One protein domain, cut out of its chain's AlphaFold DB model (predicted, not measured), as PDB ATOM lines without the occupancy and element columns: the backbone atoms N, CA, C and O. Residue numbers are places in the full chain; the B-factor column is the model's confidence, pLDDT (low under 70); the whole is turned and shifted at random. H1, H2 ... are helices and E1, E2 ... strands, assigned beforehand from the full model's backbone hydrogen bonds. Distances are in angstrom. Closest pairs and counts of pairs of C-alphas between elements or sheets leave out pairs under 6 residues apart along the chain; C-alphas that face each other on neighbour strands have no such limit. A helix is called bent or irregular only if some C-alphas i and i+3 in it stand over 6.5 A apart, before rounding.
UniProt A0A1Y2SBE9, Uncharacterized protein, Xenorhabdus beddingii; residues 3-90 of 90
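Overview. This is residues 3 to 90 of the 90 residues of an uncharacterized protein of Xenorhabdus beddingii (UniProt A0A1Y2SBE9). A long three-stranded antiparallel sheet has one helix, H3, packed slantwise over one of its faces, above E1 and E2. From the far end of E3 a long link, residues 39 to 59, pairs briefly with E3 and then leads away to H1, which sits off the sheet; the short H2 brings the chain back to the sheet before H3. The printed part has 88 residues, with three named strands and three named helices in the order E1 E2 E3 H1 H2 H3, and its class is mixed, helices and strands. The sheet's order is E1, E2, E3. The whole is only just loose, close to compact, with a radius of gyration of the C-alphas of 14.9 A and spans of 40 by 35 by 21 A.

Along the chain. Begin with the sheet: find C-alpha 12 at (-38.729, -38.144, -7.291), where E2 starts, and go 32.2 A to C-alpha 22 at (-24.974, -47.258, 20.358). E3, residues 28 to 38, runs back over 33.4 A, and E1, residues 3 to 8, covers 16.6 A. H3, residues 77 to 88, is 16.7 A long and ends at C-alpha 88, (-33.765, -37.539, 19.503). H1 holds residues 60 to 67 and is 8.9 A long; it is neither bent nor irregular, but only just: C-alphas 64 and 67 are 6.0 A apart. H2 holds residues 71 to 74 and is 5.5 A long.

Arrangement. The strands form a meander, each strand the antiparallel neighbour of the one before. Look between E1 and E2, a hairpin at 168 degrees, for N 5 and O 16, within hydrogen-bond range at 2.9 A. Between E2 and E3, a hairpin at 163 degrees, N 17 and O 33 are within range at 2.8 A. E1 and E3 are the edge strands. H3 is on one face of the sheet, making two layers, a sheet and a helix on one of its faces. Its height over the sheet is 8.2 A; it lies over E1 and E2 and runs slantwise to the strands, at 34 degrees to E1 on the local plane. The closest C-alphas of H3 and E2 are those of Val 84 and Ala 18, 6.1 A apart. H2 only grazes the sheet with its residues 71 to 74; its closest C-alpha pair with E3 is Lys 71 and Val 34, at 5.9 A. H2 and H3 meet only through their link. H1 is not on the sheet, with 0 pairs of C-alphas within 10 A, and is apart from H2 and H3. In H1 and H3 every O i to N i+4 pair is within hydrogen-bond range; H2 is too short for such a pair.

Size, cuts and confidence. The two C-alphas farthest apart are those of Gly 25 and Asp 40, at 43.5 A. The printed part has no cut. The link from E3 to H1, 21 residues, is long; in it residues 45 to 46 pair antiparallel with residues 35 to 36 of E3. The other links are tight. The mean pLDDT of the printed part is 94.0, and no printed residue is under 70.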
ATOM      1  N   LEU A   3     -35.897 -43.499  12.425       96.50
ATOM      2  CA  LEU A   3     -36.925 -42.592  11.928       96.50
ATOM      3  C   LEU A   3     -36.789 -42.455  10.412       96.50
ATOM      4  O   LEU A   3     -35.694 -42.230   9.897       96.50
ATOM      5  N   ILE A   4     -37.910 -42.570   9.701       97.19
ATOM      6  CA  ILE A   4     -37.962 -42.416   8.247       97.19
ATOM      7  C   ILE A   4     -38.861 -41.233   7.917       97.19
ATOM      8  O   ILE A   4     -40.046 -41.240   8.237       97.19
ATOM      9  N   HIS A   5     -38.304 -40.245   7.226       97.50
ATOM     10  CA  HIS A   5     -39.048 -39.108   6.706       97.50
ATOM     11  C   HIS A   5     -39.094 -39.177   5.179       97.50
ATOM     12  O   HIS A   5     -38.049 -39.246   4.529       97.50
ATOM     13  N   THR A   6     -40.297 -39.176   4.600       97.38
ATOM     14  CA  THR A   6     -40.490 -39.244   3.143       97.38
ATOM     15  C   THR A   6     -40.861 -37.870   2.598       97.38
ATOM     16  O   THR A   6     -41.781 -37.229   3.096       97.38
ATOM     17  N   ILE A   7     -40.156 -37.434   1.556       96.25
ATOM     18  CA  ILE A   7     -40.370 -36.170   0.854       96.25
ATOM     19  C   ILE A   7     -40.800 -36.495  -0.575       96.25
ATOM     20  O   ILE A   7     -40.095 -37.195  -1.307       96.25
ATOM     21  N   HIS A   8     -41.947 -35.961  -0.982       95.38
ATOM     22  CA  HIS A   8     -42.448 -36.080  -2.345       95.38
ATOM     23  C   HIS A   8     -42.050 -34.834  -3.137       95.38
ATOM     24  O   HIS A   8     -42.467 -33.723  -2.815       95.38
ATOM     25  N   LYS A   9     -41.220 -35.014  -4.167       90.62
ATOM     26  CA  LYS A   9     -40.905 -33.977  -5.158       90.62
ATOM     27  C   LYS A   9     -41.675 -34.248  -6.450       90.62
ATOM     28  O   LYS A   9     -42.299 -35.292  -6.594       90.62
ATOM     29  N   LYS A  10     -41.588 -33.320  -7.410       91.88
ATOM     30  CA  LYS A  10     -42.313 -33.397  -8.693       91.88
ATOM     31  C   LYS A  10     -42.142 -34.737  -9.423       91.88
ATOM     32  O   LYS A  10     -43.117 -35.263  -9.933       91.88
ATOM     33  N   THR A  11     -40.924 -35.277  -9.466       93.06
ATOM     34  CA  THR A  11     -40.597 -36.502 -10.225       93.06
ATOM     35  C   THR A  11     -39.916 -37.584  -9.386       93.06
ATOM     36  O   THR A  11     -39.714 -38.703  -9.850       93.06
ATOM     37  N   THR A  12     -39.552 -37.276  -8.140       95.38
ATOM     38  CA  THR A  12     -38.729 -38.144  -7.291       95.38
ATOM     39  C   THR A  12     -39.332 -38.220  -5.898       95.38
ATOM     40  O   THR A  12     -39.736 -37.208  -5.326       95.38
ATOM     41  N   ILE A  13     -39.334 -39.417  -5.323       97.69
ATOM     42  CA  ILE A  13     -39.635 -39.640  -3.913       97.69
ATOM     43  C   ILE A  13     -38.309 -39.858  -3.194       97.69
ATOM     44  O   ILE A  13     -37.486 -40.673  -3.614       97.69
ATOM     45  N   VAL A  14     -38.099 -39.118  -2.111       97.81
ATOM     46  CA  VAL A  14     -36.863 -39.139  -1.329       97.81
ATOM     47  C   VAL A  14     -37.179 -39.597   0.089       97.81
ATOM     48  O   VAL A  14     -38.184 -39.190   0.662       97.81
ATOM     49  N   ARG A  15     -36.327 -40.438   0.671       98.12
ATOM     50  CA  ARG A  15     -36.409 -40.869   2.069       98.12
ATOM     51  C   ARG A  15     -35.146 -40.466   2.806       98.12
ATOM     52  O   ARG A  15     -34.053 -40.814   2.375       98.12
ATOM     53  N   ILE A  16     -35.314 -39.773   3.924       98.12
ATOM     54  CA  ILE A  16     -34.258 -39.529   4.904       98.12
ATOM     55  C   ILE A  16     -34.447 -40.558   6.010       98.12
ATOM     56  O   ILE A  16     -35.497 -40.601   6.649       98.12
ATOM     57  N   VAL A  17     -33.441 -41.398   6.207       98.00
ATOM     58  CA  VAL A  17     -33.423 -42.457   7.207       98.00
ATOM     59  C   VAL A  17     -32.399 -42.079   8.264       98.00
ATOM     60  O   VAL A  17     -31.205 -42.105   7.990       98.00
ATOM     61  N   ALA A  18     -32.861 -41.702   9.454       97.50
ATOM     62  CA  ALA A  18     -31.991 -41.454  10.598       97.50
ATOM     63  C   ALA A  18     -32.021 -42.664  11.535       97.50
ATOM     64  O   ALA A  18     -33.099 -43.107  11.938       97.50
ATOM     65  N   THR A  19     -30.847 -43.168  11.907       96.50
ATOM     66  CA  THR A  19     -30.698 -44.350  12.759       96.50
ATOM     67  C   THR A  19     -29.833 -44.010  13.961       96.50
ATOM     68  O   THR A  19     -28.708 -43.541  13.816       96.50
ATOM     69  N   MET A  20     -30.368 -44.251  15.153       94.56
ATOM     70  CA  MET A  20     -29.644 -44.129  16.412       94.56
ATOM     71  C   MET A  20     -28.846 -45.409  16.659       94.56
ATOM     72  O   MET A  20     -29.427 -46.496  16.756       94.56
ATOM     73  N   ASN A  21     -27.531 -45.249  16.780       91.44
ATOM     74  CA  ASN A  21     -26.553 -46.303  17.002       91.44
ATOM     75  C   ASN A  21     -25.905 -46.118  18.379       91.44
ATOM     76  O   ASN A  21     -25.568 -44.998  18.769       91.44
ATOM     77  N   HIS A  22     -25.676 -47.227  19.077       87.81
ATOM     78  CA  HIS A  22     -24.974 -47.258  20.358       87.81
ATOM     79  C   HIS A  22     -23.665 -48.020  20.155       87.81
ATOM     80  O   HIS A  22     -23.685 -49.202  19.815       87.81
ATOM     81  N   GLY A  23     -22.532 -47.327  20.287       79.31
ATOM     82  CA  GLY A  23     -21.215 -47.959  20.193       79.31
ATOM     83  C   GLY A  23     -20.865 -48.759  21.450       79.31
ATOM     84  O   GLY A  23     -21.506 -48.615  22.490       79.31
ATOM     85  N   SER A  24     -19.782 -49.537  21.384       75.69
ATOM     86  CA  SER A  24     -19.285 -50.371  22.494       75.69
ATOM     87  C   SER A  24     -18.935 -49.592  23.776       75.69
ATOM     88  O   SER A  24     -18.756 -50.203  24.822       75.69
ATOM     89  N   GLY A  25     -18.846 -48.256  23.707       72.88
ATOM     90  CA  GLY A  25     -18.628 -47.350  24.842       72.88
ATOM     91  C   GLY A  25     -19.848 -46.511  25.249       72.88
ATOM     92  O   GLY A  25     -19.664 -45.473  25.873       72.88
ATOM     93  N   LEU A  26     -21.073 -46.898  24.859       70.06
ATOM     94  CA  LEU A  26     -22.336 -46.184  25.148       70.06
ATOM     95  C   LEU A  26     -22.454 -44.760  24.566       70.06
ATOM     96  O   LEU A  26     -23.408 -44.047  24.865       70.06
ATOM     97  N   SER A  27     -21.536 -44.336  23.696       81.69
ATOM     98  CA  SER A  27     -21.670 -43.071  22.973       81.69
ATOM     99  C   SER A  27     -22.785 -43.175  21.927       81.69
ATOM    100  O   SER A  27     -22.654 -43.926  20.952       81.69
ATOM    101  N   GLU A  28     -23.866 -42.419  22.122       87.06
ATOM    102  CA  GLU A  28     -24.934 -42.284  21.131       87.06
ATOM    103  C   GLU A  28     -24.395 -41.592  19.872       87.06
ATOM    104  O   GLU A  28     -23.769 -40.531  19.928       87.06
ATOM    105  N   SER A  29     -24.680 -42.180  18.715       91.00
ATOM    106  CA  SER A  29     -24.440 -41.556  17.417       91.00
ATOM    107  C   SER A  29     -25.655 -41.727  16.518       91.00
ATOM    108  O   SER A  29     -26.424 -42.677  16.658       91.00
ATOM    109  N   ILE A  30     -25.839 -40.800  15.580       93.81
ATOM    110  CA  ILE A  30     -26.927 -40.871  14.605       93.81
ATOM    111  C   ILE A  30     -26.315 -40.930  13.214       93.81
ATOM    112  O   ILE A  30     -25.631 -39.996  12.794       93.81
ATOM    113  N   SER A  31     -26.565 -42.026  12.502       94.38
ATOM    114  CA  SER A  31     -26.279 -42.121  11.073       94.38
ATOM    115  C   SER A  31     -27.482 -41.626  10.275       94.38
ATOM    116  O   SER A  31     -28.628 -41.758  10.713       94.38
ATOM    117  N   VAL A  32     -27.221 -41.023   9.113       96.88
ATOM    118  CA  VAL A  32     -28.274 -40.574   8.199       96.88
ATOM    119  C   VAL A  32     -27.983 -41.048   6.788       96.88
ATOM    120  O   VAL A  32     -27.014 -40.604   6.166       96.88
ATOM    121  N   ASP A  33     -28.896 -41.861   6.276       97.62
ATOM    122  CA  ASP A  33     -28.913 -42.337   4.903       97.62
ATOM    123  C   ASP A  33     -30.025 -41.639   4.122       97.62
ATOM    124  O   ASP A  33     -31.115 -41.372   4.636       97.62
ATOM    125  N   VAL A  34     -29.756 -41.320   2.858       98.00
ATOM    126  CA  VAL A  34     -30.733 -40.689   1.966       98.00
ATOM    127  C   VAL A  34     -30.965 -41.619   0.799       98.00
ATOM    128  O   VAL A  34     -30.025 -41.984   0.106       98.00
ATOM    129  N   PHE A  35     -32.218 -41.979   0.568       98.12
ATOM    130  CA  PHE A  35     -32.618 -42.806  -0.554       98.12
ATOM    131  C   PHE A  35     -33.491 -42.010  -1.510       98.12
ATOM    132  O   PHE A  35     -34.299 -41.188  -1.083       98.12
ATOM    133  N   LYS A  36     -33.392 -42.304  -2.801       97.56
ATOM    134  CA  LYS A  36     -34.246 -41.725  -3.838       97.56
ATOM    135  C   LYS A  36     -34.867 -42.817  -4.698       97.56
ATOM    136  O   LYS A  36     -34.285 -43.884  -4.858       97.56
ATOM    137  N   LYS A  37     -36.011 -42.524  -5.298       97.62
ATOM    138  CA  LYS A  37     -36.549 -43.257  -6.449       97.62
ATOM    139  C   LYS A  37     -37.333 -42.309  -7.338       97.62
ATOM    140  O   LYS A  37     -37.890 -41.337  -6.819       97.62
ATOM    141  N   ASN A  38     -37.435 -42.581  -8.637       96.44
ATOM    142  CA  ASN A  38     -38.436 -41.876  -9.433       96.44
ATOM    143  C   ASN A  38     -39.843 -42.317  -9.012       96.44
ATOM    144  O   ASN A  38     -40.028 -43.333  -8.328       96.44
ATOM    145  N   ILE A  39     -40.847 -41.514  -9.354       93.75
ATOM    146  CA  ILE A  39     -42.225 -41.790  -8.940       93.75
ATOM    147  C   ILE A  39     -42.694 -43.172  -9.422       93.75
ATOM    148  O   ILE A  39     -43.231 -43.931  -8.613       93.75
ATOM    149  N   ASP A  40     -42.329 -43.532 -10.654       94.38
ATOM    150  CA  ASP A  40     -42.690 -44.789 -11.319       94.38
ATOM    151  C   ASP A  40     -41.763 -45.963 -10.971       94.38
ATOM    152  O   ASP A  40     -42.091 -47.123 -11.217       94.38
ATOM    153  N   ASP A  41     -40.612 -45.692 -10.349       96.12
ATOM    154  CA  ASP A  41     -39.677 -46.747  -9.967       96.12
ATOM    155  C   ASP A  41     -40.208 -47.533  -8.764       96.12
ATOM    156  O   ASP A  41     -40.720 -46.975  -7.787       96.12
ATOM    157  N   SER A  42     -40.003 -48.847  -8.775       92.69
ATOM    158  CA  SER A  42     -40.399 -49.723  -7.667       92.69
ATOM    159  C   SER A  42     -39.400 -49.725  -6.503       92.69
ATOM    160  O   SER A  42     -39.774 -50.051  -5.375       92.69
ATOM    161  N   LYS A  43     -38.135 -49.352  -6.739       96.31
ATOM    162  CA  LYS A  43     -37.041 -49.495  -5.766       96.31
ATOM    163  C   LYS A  43     -36.402 -48.161  -5.404       96.31
ATOM    164  O   LYS A  43     -36.155 -47.320  -6.259       96.31
ATOM    165  N   PHE A  44     -36.092 -48.013  -4.118       97.69
ATOM    166  CA  PHE A  44     -35.251 -46.939  -3.600       97.69
ATOM    167  C   PHE A  44     -33.770 -47.270  -3.790       97.69
ATOM    168  O   PHE A  44     -33.347 -48.400  -3.558       97.69
ATOM    169  N   ILE A  45     -32.989 -46.264  -4.169       97.69
ATOM    170  CA  ILE A  45     -31.540 -46.329  -4.360       97.69
ATOM    171  C   ILE A  45     -30.886 -45.412  -3.326       97.69
ATOM    172  O   ILE A  45     -31.338 -44.281  -3.133       97.69
ATOM    173  N   LEU A  46     -29.841 -45.901  -2.657       97.94
ATOM    174  CA  LEU A  46     -29.049 -45.115  -1.713       97.94
ATOM    175  C   LEU A  46     -28.276 -44.022  -2.463       97.94
ATOM    176  O   LEU A  46     -27.566 -44.310  -3.423       97.94
ATOM    177  N   CYS A  47     -28.403 -42.777  -2.019       97.06
ATOM    178  CA  CYS A  47     -27.622 -41.667  -2.542       97.06
ATOM    179  C   CYS A  47     -26.184 -41.712  -2.015       97.06
ATOM    180  O   CYS A  47     -25.948 -41.932  -0.825       97.06
ATOM    181  N   GLY A  48     -25.228 -41.396  -2.884       95.31
ATOM    182  CA  GLY A  48     -23.825 -41.251  -2.517       95.31
ATOM    183  C   GLY A  48     -23.592 -40.177  -1.445       95.31
ATOM    184  O   GLY A  48     -24.141 -39.069  -1.501       95.31
ATOM    185  N   ASN A  49     -22.737 -40.507  -0.475       94.69
ATOM    186  CA  ASN A  49     -22.336 -39.615   0.619       94.69
ATOM    187  C   ASN A  49     -20.949 -38.973   0.412       94.69
ATOM    188  O   ASN A  49     -20.574 -38.055   1.137       94.69
ATOM    189  N   ASN A  50     -20.197 -39.429  -0.589       95.06
ATOM    190  CA  ASN A  50     -18.882 -38.884  -0.896       95.06
ATOM    191  C   ASN A  50     -19.002 -37.703  -1.872       95.06
ATOM    192  O   ASN A  50     -19.821 -37.764  -2.794       95.06
ATOM    193  N   PRO A  51     -18.211 -36.633  -1.689       95.44
ATOM    194  CA  PRO A  51     -18.061 -35.601  -2.708       95.44
ATOM    195  C   PRO A  51     -17.331 -36.161  -3.938       95.44
ATOM    196  O   PRO A  51     -16.748 -37.246  -3.889       95.44
ATOM    197  N   HIS A  52     -17.324 -35.400  -5.033       95.06
ATOM    198  CA  HIS A  52     -16.511 -35.729  -6.207       95.06
ATOM    199  C   HIS A  52     -15.030 -35.883  -5.811       95.06
ATOM    200  O   HIS A  52     -14.558 -35.037  -5.064       95.06
ATOM    201  N   PRO A  53     -14.262 -36.874  -6.298       96.06
ATOM    202  CA  PRO A  53     -12.879 -37.105  -5.852       96.06
ATOM    203  C   PRO A  53     -11.973 -35.863  -5.907       96.06
ATOM    204  O   PRO A  53     -11.201 -35.605  -4.987       96.06
ATOM    205  N   GLU A  54     -12.138 -35.042  -6.942       96.25
ATOM    206  CA  GLU A  54     -11.353 -33.819  -7.169       96.25
ATOM    207  C   GLU A  54     -12.016 -32.541  -6.633       96.25
ATOM    208  O   GLU A  54     -11.634 -31.434  -7.001       96.25
ATOM    209  N   TRP A  55     -13.009 -32.658  -5.744       95.69
ATOM    210  CA  TRP A  55     -13.800 -31.521  -5.255       95.69
ATOM    211  C   TRP A  55     -12.968 -30.361  -4.687       95.69
ATOM    212  O   TRP A  55     -13.423 -29.222  -4.708       95.69
ATOM    213  N   ARG A  56     -11.756 -30.636  -4.188       95.25
ATOM    214  CA  ARG A  56     -10.837 -29.624  -3.638       95.25
ATOM    215  C   ARG A  56     -10.225 -28.705  -4.693       95.25
ATOM    216  O   ARG A  56      -9.733 -27.644  -4.333       95.25
ATOM    217  N   GLN A  57     -10.216 -29.128  -5.953       97.06
ATOM    218  CA  GLN A  57      -9.679 -28.355  -7.074       97.06
ATOM    219  C   GLN A  57     -10.773 -27.557  -7.799       97.06
ATOM    220  O   GLN A  57     -10.469 -26.714  -8.636       97.06
ATOM    221  N   MET A  58     -12.045 -27.815  -7.480       97.00
ATOM    222  CA  MET A  58     -13.186 -27.151  -8.101       97.00
ATOM    223  C   MET A  58     -13.357 -25.730  -7.569       97.00
ATOM    224  O   MET A  58     -13.186 -25.471  -6.375       97.00
ATOM    225  N   SER A  59     -13.803 -24.818  -8.433       96.88
ATOM    226  CA  SER A  59     -14.359 -23.550  -7.966       96.88
ATOM    227  C   SER A  59     -15.595 -23.793  -7.092       96.88
ATOM    228  O   SER A  59     -16.246 -24.840  -7.154       96.88
ATOM    229  N   VAL A  60     -15.981 -22.795  -6.295       94.88
ATOM    230  CA  VAL A  60     -17.184 -22.886  -5.450       94.88
ATOM    231  C   VAL A  60     -18.432 -23.210  -6.283       94.88
ATOM    232  O   VAL A  60     -19.242 -24.043  -5.877       94.88
ATOM    233  N   ASN A  61     -18.573 -22.606  -7.466       95.94
ATOM    234  CA  ASN A  61     -19.722 -22.837  -8.343       95.94
ATOM    235  C   ASN A  61     -19.751 -24.271  -8.883       95.94
ATOM    236  O   ASN A  61     -20.792 -24.928  -8.831       95.94
ATOM    237  N   GLU A  62     -18.609 -24.786  -9.339       96.00
ATOM    238  CA  GLU A  62     -18.488 -26.171  -9.806       96.00
ATOM    239  C   GLU A  62     -18.715 -27.167  -8.670       96.00
ATOM    240  O   GLU A  62     -19.404 -28.170  -8.854       96.00
ATOM    241  N   TYR A  63     -18.221 -26.871  -7.468       94.25
ATOM    242  CA  TYR A  63     -18.468 -27.704  -6.300       94.25
ATOM    243  C   TYR A  63     -19.965 -27.802  -5.986       94.25
ATOM    244  O   TYR A  63     -20.486 -28.892  -5.753       94.25
ATOM    245  N   ILE A  64     -20.678 -26.674  -6.004       90.81
ATOM    246  CA  ILE A  64     -22.119 -26.636  -5.728       90.81
ATOM    247  C   ILE A  64     -22.905 -27.457  -6.757       90.81
ATOM    248  O   ILE A  64     -23.830 -28.173  -6.371       90.81
ATOM    249  N   GLN A  65     -22.533 -27.364  -8.034       90.50
ATOM    250  CA  GLN A  65     -23.215 -28.036  -9.143       90.50
ATOM    251  C   GLN A  65     -22.875 -29.537  -9.219       90.50
ATOM    252  O   GLN A  65     -23.762 -30.386  -9.353       90.50
ATOM    253  N   TYR A  66     -21.593 -29.878  -9.094       91.69
ATOM    254  CA  TYR A  66     -21.058 -31.197  -9.450       91.69
ATOM    255  C   TYR A  66     -20.263 -31.865  -8.326       91.69
ATOM    256  O   TYR A  66     -20.260 -33.091  -8.234       91.69
ATOM    257  N   GLY A  67     -19.624 -31.080  -7.457       94.56
ATOM    258  CA  GLY A  67     -18.731 -31.588  -6.414       94.56
ATOM    259  C   GLY A  67     -19.414 -32.104  -5.145       94.56
ATOM    260  O   GLY A  67     -18.841 -32.935  -4.437       94.56
ATOM    261  N   ARG A  68     -20.626 -31.633  -4.831       94.56
ATOM    262  CA  ARG A  68     -21.353 -32.028  -3.615       94.56
ATOM    263  C   ARG A  68     -21.744 -33.513  -3.625       94.56
ATOM    264  O   ARG A  68     -22.129 -34.030  -4.676       94.56
ATOM    265  N   PRO A  69     -21.760 -34.171  -2.446       95.62
ATOM    266  CA  PRO A  69     -22.355 -35.493  -2.298       95.62
ATOM    267  C   PRO A  69     -23.755 -35.567  -2.898       95.62
ATOM    268  O   PRO A  69     -24.567 -34.656  -2.715       95.62
ATOM    269  N   GLU A  70     -24.048 -36.672  -3.577       95.31
ATOM    270  CA  GLU A  70     -25.301 -36.863  -4.306       95.31
ATOM    271  C   GLU A  70     -26.531 -36.618  -3.427       95.31
ATOM    272  O   GLU A  70     -27.484 -35.979  -3.873       95.31
ATOM    273  N   LYS A  71     -26.498 -37.052  -2.160       95.31
ATOM    274  CA  LYS A  71     -27.607 -36.829  -1.222       95.31
ATOM    275  C   LYS A  71     -28.029 -35.356  -1.140       95.31
ATOM    276  O   LYS A  71     -29.220 -35.068  -1.073       95.31
ATOM    277  N   PHE A  72     -27.087 -34.417  -1.246       94.81
ATOM    278  CA  PHE A  72     -27.365 -32.981  -1.165       94.81
ATOM    279  C   PHE A  72     -27.954 -32.376  -2.444       94.81
ATOM    280  O   PHE A  72     -28.363 -31.218  -2.437       94.81
ATOM    281  N   LYS A  73     -28.053 -33.152  -3.530       91.88
ATOM    282  CA  LYS A  73     -28.885 -32.800  -4.692       91.88
ATOM    283  C   LYS A  73     -30.374 -33.017  -4.395       91.88
ATOM    284  O   LYS A  73     -31.234 -32.371  -4.989       91.88
ATOM    285  N   TYR A  74     -30.690 -33.918  -3.461       94.31
ATOM    286  CA  TYR A  74     -32.057 -34.333  -3.147       94.31
ATOM    287  C   TYR A  74     -32.569 -33.798  -1.817       94.31
ATOM    288  O   TYR A  74     -33.774 -33.603  -1.691       94.31
ATOM    289  N   VAL A  75     -31.698 -33.516  -0.854       95.19
ATOM    290  CA  VAL A  75     -32.098 -32.973   0.446       95.19
ATOM    291  C   VAL A  75     -31.203 -31.820   0.864       95.19
ATOM    292  O   VAL A  75     -30.017 -31.761   0.548       95.19
ATOM    293  N   THR A  76     -31.783 -30.897   1.611       94.56
ATOM    294  CA  THR A  76     -31.078 -29.810   2.277       94.56
ATOM    295  C   THR A  76     -30.514 -30.282   3.617       94.56
ATOM    296  O   THR A  76     -30.998 -31.231   4.238       94.56
ATOM    297  N   HIS A  77     -29.500 -29.573   4.117       94.62
ATOM    298  CA  HIS A  77     -28.979 -29.810   5.466       94.62
ATOM    299  C   HIS A  77     -30.050 -29.587   6.544       94.62
ATOM    300  O   HIS A  77     -30.096 -30.328   7.521       94.62
ATOM    301  N   ALA A  78     -30.937 -28.603   6.352       96.44
ATOM    302  CA  ALA A  78     -32.012 -28.301   7.293       96.44
ATOM    303  C   ALA A  78     -33.005 -29.466   7.434       96.44
ATOM    304  O   ALA A  78     -33.391 -29.809   8.550       96.44
ATOM    305  N   GLU A  79     -33.371 -30.119   6.325       97.19
ATOM    306  CA  GLU A  79     -34.237 -31.305   6.347       97.19
ATOM    307  C   GLU A  79     -33.588 -32.464   7.109       97.19
ATOM    308  O   GLU A  79     -34.247 -33.088   7.938       97.19
ATOM    309  N   ILE A  80     -32.288 -32.708   6.900       96.62
ATOM    310  CA  ILE A  80     -31.535 -33.723   7.653       96.62
ATOM    311  C   ILE A  80     -31.543 -33.403   9.153       96.62
ATOM    312  O   ILE A  80     -31.903 -34.257   9.962       96.62
ATOM    313  N   ILE A  81     -31.184 -32.172   9.533       96.81
ATOM    314  CA  ILE A  81     -31.127 -31.748  10.940       96.81
ATOM    315  C   ILE A  81     -32.500 -31.882  11.606       96.81
ATOM    316  O   ILE A  81     -32.578 -32.313  12.756       96.81
ATOM    317  N   ARG A  82     -33.583 -31.555  10.892       96.88
ATOM    318  CA  ARG A  82     -34.953 -31.720  11.393       96.88
ATOM    319  C   ARG A  82     -35.247 -33.175  11.756       96.88
ATOM    320  O   ARG A  82     -35.698 -33.424  12.867       96.88
ATOM    321  N   VAL A  83     -34.951 -34.119  10.860       96.81
ATOM    322  CA  VAL A  83     -35.190 -35.556  11.094       96.81
ATOM    323  C   VAL A  83     -34.323 -36.080  12.242       96.81
ATOM    324  O   VAL A  83     -34.801 -36.825  13.090       96.81
ATOM    325  N   VAL A  84     -33.063 -35.648  12.326       96.50
ATOM    326  CA  VAL A  84     -32.171 -36.015  13.439       96.50
ATOM    327  C   VAL A  84     -32.709 -35.506  14.780       96.50
ATOM    328  O   VAL A  84     -32.703 -36.242  15.764       96.50
ATOM    329  N   ARG A  85     -33.194 -34.258  14.831       95.88
ATOM    330  CA  ARG A  85     -33.806 -33.691  16.043       95.88
ATOM    331  C   ARG A  85     -35.074 -34.433  16.442       95.88
ATOM    332  O   ARG A  85     -35.233 -34.735  17.617       95.88
ATOM    333  N   GLU A  86     -35.931 -34.750  15.476       95.88
ATOM    334  CA  GLU A  86     -37.158 -35.510  15.717       95.88
ATOM    335  C   GLU A  86     -36.850 -36.903  16.284       95.88
ATOM    336  O   GLU A  86     -37.485 -37.322  17.248       95.88
ATOM    337  N   LEU A  87     -35.837 -37.596  15.751       94.94
ATOM    338  CA  LEU A  87     -35.407 -38.897  16.270       94.94
ATOM    339  C   LEU A  87     -34.943 -38.809  17.731       94.94
ATOM    340  O   LEU A  87     -35.243 -39.711  18.499       94.94
ATOM    341  N   ARG A  88     -34.233 -37.743  18.118       91.56
ATOM    342  CA  ARG A  88     -33.765 -37.539  19.503       91.56
ATOM    343  C   ARG A  88     -34.868 -37.181  20.491       91.56
ATOM    344  O   ARG A  88     -34.676 -37.339  21.687       91.56
ATOM    345  N   SER A  89     -35.971 -36.620  20.005       90.00
ATOM    346  CA  SER A  89     -37.115 -36.253  20.845       90.00
ATOM    347  C   SER A  89     -38.105 -37.396  21.082       90.00
ATOM    348  O   SER A  89     -39.084 -37.190  21.795       90.00
ATOM    349  N   LYS A  90     -37.887 -38.551  20.447       78.88
ATOM    350  CA  LYS A  90     -38.670 -39.775  20.651       78.88
ATOM    351  C   LYS A  90     -38.032 -40.632  21.728       78.88
ATOM    352  O   LYS A  90     -38.814 -41.226  22.496       78.88
TER     353      LYS A  90